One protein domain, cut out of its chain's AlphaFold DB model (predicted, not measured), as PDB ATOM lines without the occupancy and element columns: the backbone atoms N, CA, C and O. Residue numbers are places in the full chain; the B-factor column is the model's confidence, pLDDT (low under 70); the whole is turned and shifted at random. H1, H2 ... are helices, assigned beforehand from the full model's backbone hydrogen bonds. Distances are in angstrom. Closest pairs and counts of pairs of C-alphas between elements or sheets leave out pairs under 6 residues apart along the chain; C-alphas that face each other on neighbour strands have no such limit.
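This is residues 61 to 109 of the 109 residues of an uncharacterized protein of Gammaproteobacteria bacterium (UniProt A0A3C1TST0). Two helices and the long stretch that joins them make an open, elongated loop: H1 and H2 come near each other where H1 begins and H2 ends, and residues 77 to 93 run back along the length from the end of H1 to the beginning of H2. The printed part has 49 residues with two named helices, H1 then H2, and no named strand; the class is all helix. It is only just loose, close to compact, with a radius of gyration of the C-alphas of 12.0 A and spans of 35 by 20 by 16 A.

H1, residues 64 to 76, and H2, residues 94 to 105, are close but not clearly touching. Their closest C-alphas, those of Asn 64 and Ala 104, are 7.8 A apart. They run the same way at a steep tilt of 61 degrees. In both helices every O i to N i+4 pair is within hydrogen-bond range.

H1 begins at C-alpha 64 (1.123, 20.024, 14.639) and measures 18.5 A from first to last C-alpha. H2 measures 16.3 A and ends at C-alpha 105 (0.146, 23.281, 6.938).

The C-alphas farthest apart, those of Gly 78 and Ser 91, are 35.6 A apart. The link from H1 to H2 is long, 17 residues. The printed part has no cut, and no printed residue is under 70 in pLDDT.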
ATOM      1  N   ILE A  61       6.039  14.630   8.804       87.75
ATOM      2  CA  ILE A  61       5.112  13.703   9.465       87.75
ATOM      3  C   ILE A  61       5.212  13.908  10.982       87.75
ATOM      4  O   ILE A  61       6.316  13.950  11.542       87.75
ATOM      5  N   GLY A  62       4.058  14.039  11.632       87.50
ATOM      6  CA  GLY A  62       3.928  14.214  13.076       87.50
ATOM      7  C   GLY A  62       2.650  14.960  13.453       87.50
ATOM      8  O   GLY A  62       1.776  15.194  12.618       87.50
ATOM      9  N   THR A  63       2.564  15.326  14.723       89.50
ATOM     10  CA  THR A  63       1.579  16.273  15.259       89.50
ATOM     11  C   THR A  63       1.888  17.705  14.814       89.50
ATOM     12  O   THR A  63       3.009  18.015  14.400       89.50
ATOM     13  N   ASN A  64       0.910  18.607  14.939       88.81
ATOM     14  CA  ASN A  64       1.123  20.024  14.639       88.81
ATOM     15  C   ASN A  64       2.241  20.628  15.501       88.81
ATOM     16  O   ASN A  64       3.073  21.359  14.969       88.81
ATOM     17  N   GLU A  65       2.314  20.301  16.798       91.44
ATOM     18  CA  GLU A  65       3.367  20.837  17.672       91.44
ATOM     19  C   GLU A  65       4.768  20.390  17.227       91.44
ATOM     20  O   GLU A  65       5.690  21.207  17.154       91.44
ATOM     21  N   GLU A  66       4.931  19.112  16.871       92.62
ATOM     22  CA  GLU A  66       6.205  18.571  16.381       92.62
ATOM     23  C   GLU A  66       6.625  19.177  15.038       92.62
ATOM     24  O   GLU A  66       7.821  19.317  14.771       92.62
ATOM     25  N   ILE A  67       5.663  19.503  14.171       92.50
ATOM     26  CA  ILE A  67       5.936  20.120  12.870       92.50
ATOM     27  C   ILE A  67       6.337  21.588  13.051       92.50
ATOM     28  O   ILE A  67       7.343  21.998  12.476       92.50
ATOM     29  N   VAL A  68       5.634  22.354  13.896       92.88
ATOM     30  CA  VAL A  68       5.996  23.749  14.221       92.88
ATOM     31  C   VAL A  68       7.422  23.833  14.755       92.88
ATOM     32  O   VAL A  68       8.188  24.702  14.344       92.88
ATOM     33  N   LEU A  69       7.798  22.930  15.666       93.56
ATOM     34  CA  LEU A  69       9.149  22.914  16.219       93.56
ATOM     35  C   LEU A  69      10.202  22.679  15.127       93.56
ATOM     36  O   LEU A  69      11.206  23.382  15.078       93.56
ATOM     37  N   ARG A  70       9.939  21.744  14.211       92.69
ATOM     38  CA  ARG A  70      10.857  21.401  13.116       92.69
ATOM     39  C   ARG A  70      11.003  22.522  12.091       92.69
ATOM     40  O   ARG A  70      12.104  22.778  11.619       92.69
ATOM     41  N   ILE A  71       9.913  23.221  11.776       92.06
ATOM     42  CA  ILE A  71       9.950  24.405  10.906       92.06
ATOM     43  C   ILE A  71      10.842  25.484  11.533       92.06
ATOM     44  O   ILE A  71      11.722  26.004  10.852       92.06
ATOM     45  N   LYS A  72      10.708  25.742  12.841       92.94
ATOM     46  CA  LYS A  72      11.577  26.691  13.558       92.94
ATOM     47  C   LYS A  72      13.050  26.289  13.529       92.94
ATOM     48  O   LYS A  72      13.916  27.149  13.401       92.94
ATOM     49  N   GLU A  73      13.362  24.998  13.633       94.56
ATOM     50  CA  GLU A  73      14.741  24.512  13.481       94.56
ATOM     51  C   GLU A  73      15.296  24.826  12.086       94.56
ATOM     52  O   GLU A  73      16.446  25.253  11.961       94.56
ATOM     53  N   TYR A  74      14.480  24.679  11.039       93.19
ATOM     54  CA  TYR A  74      14.879  25.044   9.681       93.19
ATOM     55  C   TYR A  74      15.071  26.554   9.511       93.19
ATOM     56  O   TYR A  74      16.049  26.968   8.887       93.19
ATOM     57  N   GLU A  75      14.198  27.377  10.096       94.25
ATOM     58  CA  GLU A  75      14.348  28.839  10.108       94.25
ATOM     59  C   GLU A  75      15.658  29.266  10.780       94.25
ATOM     60  O   GLU A  75      16.415  30.062  10.222       94.25
ATOM     61  N   VAL A  76      15.979  28.684  11.941       96.81
ATOM     62  CA  VAL A  76      17.246  28.927  12.656       96.81
ATOM     63  C   VAL A  76      18.453  28.495  11.819       96.81
ATOM     64  O   VAL A  76      19.491  29.157  11.849       96.81
ATOM     65  N   ALA A  77      18.321  27.426  11.030       95.94
ATOM     66  CA  ALA A  77      19.341  26.986  10.081       95.94
ATOM     67  C   ALA A  77      19.447  27.876   8.820       95.94
ATOM     68  O   ALA A  77      20.322  27.646   7.983       95.94
ATOM     69  N   GLY A  78      18.594  28.897   8.681       97.31
ATOM     70  CA  GLY A  78      18.624  29.882   7.598       97.31
ATOM     71  C   GLY A  78      17.669  29.596   6.436       97.31
ATOM     72  O   GLY A  78      17.746  30.274   5.409       97.31
ATOM     73  N   LEU A  79      16.770  28.616   6.564       94.56
ATOM     74  CA  LEU A  79      15.717  28.384   5.579       94.56
ATOM     75  C   LEU A  79      14.704  29.538   5.633       94.56
ATOM     76  O   LEU A  79      14.113  29.796   6.674       94.56
ATOM     77  N   ASN A  80      14.481  30.223   4.510       93.94
ATOM     78  CA  ASN A  80      13.530  31.342   4.422       93.94
ATOM     79  C   ASN A  80      12.287  31.036   3.573       93.94
ATOM     80  O   ASN A  80      11.343  31.820   3.543       93.94
ATOM     81  N   SER A  81      12.306  29.927   2.836       90.50
ATOM     82  CA  SER A  81      11.223  29.488   1.964       90.50
ATOM     83  C   SER A  81      11.368  27.997   1.668       90.50
ATOM     84  O   SER A  81      12.480  27.473   1.586       90.50
ATOM     85  N   ALA A  82      10.240  27.307   1.504       88.00
ATOM     86  CA  ALA A  82      10.198  25.904   1.116       88.00
ATOM     87  C   ALA A  82       9.025  25.633   0.177       88.00
ATOM     88  O   ALA A  82       7.955  26.225   0.303       88.00
ATOM     89  N   MET A  83       9.223  24.686  -0.736       88.50
ATOM     90  CA  MET A  83       8.137  24.077  -1.493       88.50
ATOM     91  C   MET A  83       7.763  22.764  -0.809       88.50
ATOM     92  O   MET A  83       8.592  21.859  -0.715       88.50
ATOM     93  N   ILE A  84       6.524  22.664  -0.331       86.38
ATOM     94  CA  ILE A  84       6.021  21.475   0.359       86.38
ATOM     95  C   ILE A  84       5.000  20.791  -0.544       86.38
ATOM     96  O   ILE A  84       4.008  21.394  -0.947       86.38
ATOM     97  N   MET A  85       5.259  19.524  -0.859       86.31
ATOM     98  CA  MET A  85       4.359  18.690  -1.648       86.31
ATOM     99  C   MET A  85       3.515  17.836  -0.692       86.31
ATOM    100  O   MET A  85       4.080  16.995   0.011       86.31
ATOM    101  N   PRO A  86       2.189  18.043  -0.617       87.69
ATOM    102  CA  PRO A  86       1.330  17.232   0.233       87.69
ATOM    103  C   PRO A  86       1.267  15.794  -0.291       87.69
ATOM    104  O   PRO A  86       1.116  15.558  -1.488       87.69
ATOM    105  N   VAL A  87       1.357  14.830   0.624       84.69
ATOM    106  CA  VAL A  87       1.210  13.402   0.325       84.69
ATOM    107  C   VAL A  87      -0.007  12.888   1.078       84.69
ATOM    108  O   VAL A  87      -0.004  12.841   2.309       84.69
ATOM    109  N   ALA A  88      -1.044  12.511   0.332       82.88
ATOM    110  CA  ALA A  88      -2.268  11.959   0.898       82.88
ATOM    111  C   ALA A  88      -2.012  10.632   1.629       82.88
ATOM    112  O   ALA A  88      -1.266   9.767   1.150       82.88
ATOM    113  N   ILE A  89      -2.694  10.427   2.757       81.00
ATOM    114  CA  ILE A  89      -2.720   9.144   3.458       81.00
ATOM    115  C   ILE A  89      -3.273   8.074   2.497       81.00
ATOM    116  O   ILE A  89      -4.263   8.320   1.811       81.00
ATOM    117  N   PRO A  90      -2.671   6.871   2.420       74.38
ATOM    118  CA  PRO A  90      -3.016   5.875   1.393       74.38
ATOM    119  C   PRO A  90      -4.466   5.408   1.453       74.38
ATOM    120  O   PRO A  90      -5.046   5.065   0.432       74.38
ATOM    121  N   SER A  91      -5.021   5.368   2.663       81.00
ATOM    122  CA  SER A  91      -6.393   4.945   2.928       81.00
ATOM    123  C   SER A  91      -7.433   6.021   2.632       81.00
ATOM    124  O   SER A  91      -8.622   5.730   2.720       81.00
ATOM    125  N   ASN A  92      -7.009   7.253   2.344       85.25
ATOM    126  CA  ASN A  92      -7.897   8.395   2.206       85.25
ATOM    127  C   ASN A  92      -8.045   8.781   0.734       85.25
ATOM    128  O   ASN A  92      -7.185   8.481  -0.099       85.25
ATOM    129  N   ASP A  93      -9.137   9.480   0.429       91.50
ATOM    130  CA  ASP A  93      -9.285  10.121  -0.870       91.50
ATOM    131  C   ASP A  93      -8.142  11.118  -1.103       91.50
ATOM    132  O   ASP A  93      -7.763  11.883  -0.213       91.50
ATOM    133  N   TYR A  94      -7.577  11.090  -2.309       85.56
ATOM    134  CA  TYR A  94      -6.390  11.872  -2.627       85.56
ATOM    135  C   TYR A  94      -6.650  13.378  -2.569       85.56
ATOM    136  O   TYR A  94      -5.807  14.119  -2.064       85.56
ATOM    137  N   TYR A  95      -7.789  13.833  -3.092       90.31
ATOM    138  CA  TYR A  95      -8.119  15.252  -3.153       90.31
ATOM    139  C   TYR A  95      -8.447  15.781  -1.759       90.31
ATOM    140  O   TYR A  95      -7.812  16.731  -1.300       90.31
ATOM    141  N   GLU A  96      -9.361  15.115  -1.056       93.81
ATOM    142  CA  GLU A  96      -9.790  15.531   0.282       93.81
ATOM    143  C   GLU A  96      -8.621  15.542   1.273       93.81
ATOM    144  O   GLU A  96      -8.439  16.498   2.032       93.81
ATOM    145  N   ASP A  97      -7.764  14.517   1.234       91.19
ATOM    146  CA  ASP A  97      -6.617  14.456   2.136       91.19
ATOM    147  C   ASP A  97      -5.524  15.466   1.761       91.19
ATOM    148  O   ASP A  97      -4.858  16.012   2.641       91.19
ATOM    149  N   THR A  98      -5.378  15.787   0.472       90.38
ATOM    150  CA  THR A  98      -4.499  16.874   0.025       90.38
ATOM    151  C   THR A  98      -4.976  18.220   0.566       90.38
ATOM    152  O   THR A  98      -4.173  18.967   1.126       90.38
ATOM    153  N   ILE A  99      -6.277  18.519   0.473       92.88
ATOM    154  CA  ILE A  99      -6.861  19.742   1.044       92.88
ATOM    155  C   ILE A  99      -6.674  19.775   2.565       92.88
ATOM    156  O   ILE A  99      -6.260  20.800   3.109       92.88
ATOM    157  N   ARG A 100      -6.886  18.649   3.260       90.88
ATOM    158  CA  ARG A 100      -6.612  18.525   4.701       90.88
ATOM    159  C   ARG A 100      -5.153  18.855   5.035       90.88
ATOM    160  O   ARG A 100      -4.912  19.616   5.969       90.88
ATOM    161  N   CYS A 101      -4.192  18.307   4.287       89.81
ATOM    162  CA  CYS A 101      -2.765  18.580   4.471       89.81
ATOM    163  C   CYS A 101      -2.421  20.057   4.239       89.81
ATOM    164  O   CYS A 101      -1.702  20.636   5.048       89.81
ATOM    165  N   ILE A 102      -2.955  20.676   3.182       90.50
ATOM    166  CA  ILE A 102      -2.742  22.102   2.884       90.50
ATOM    167  C   ILE A 102      -3.295  22.978   4.012       90.50
ATOM    168  O   ILE A 102      -2.593  23.856   4.509       90.50
ATOM    169  N   ASN A 103      -4.525  22.711   4.458       91.44
ATOM    170  CA  ASN A 103      -5.151  23.463   5.542       91.44
ATOM    171  C   ASN A 103      -4.380  23.309   6.856       91.44
ATOM    172  O   ASN A 103      -4.160  24.297   7.548       91.44
ATOM    173  N   ALA A 104      -3.935  22.093   7.189       88.38
ATOM    174  CA  ALA A 104      -3.121  21.851   8.378       88.38
ATOM    175  C   ALA A 104      -1.779  22.593   8.304       88.38
ATOM    176  O   ALA A 104      -1.387  23.243   9.272       88.38
ATOM    177  N   LEU A 105      -1.110  22.563   7.148       86.94
ATOM    178  CA  LEU A 105       0.146  23.281   6.938       86.94
ATOM    179  C   LEU A 105      -0.029  24.800   7.098       86.94
ATOM    180  O   LEU A 105       0.791  25.445   7.739       86.94
ATOM    181  N   GLY A 106      -1.140  25.360   6.614       86.56
ATOM    182  CA  GLY A 106      -1.474  26.776   6.803       86.56
ATOM    183  C   GLY A 106      -1.690  27.203   8.262       86.56
ATOM    184  O   GLY A 106      -1.770  28.395   8.528       86.56
ATOM    185  N   THR A 107      -1.791  26.265   9.213       85.50
ATOM    186  CA  THR A 107      -1.870  26.582  10.654       85.50
ATOM    187  C   THR A 107      -0.514  26.607  11.359       85.50
ATOM    188  O   THR A 107      -0.443  27.029  12.513       85.50
ATOM    189  N   VAL A 108       0.547  26.131  10.700       79.94
ATOM    190  CA  VAL A 108       1.894  25.989  11.281       79.94
ATOM    191  C   VAL A 108       2.962  26.820  10.559       79.94
ATOM    192  O   VAL A 108       4.100  26.852  11.026       79.94
ATOM    193  N   CYS A 109       2.600  27.469   9.448       71.75
ATOM    194  CA  CYS A 109       3.425  28.400   8.677       71.75
ATOM    195  C   CYS A 109       2.940  29.843   8.846       71.75
ATOM    196  O   CYS A 109       1.720  30.038   9.047       71.75
TER     197      CYS A 109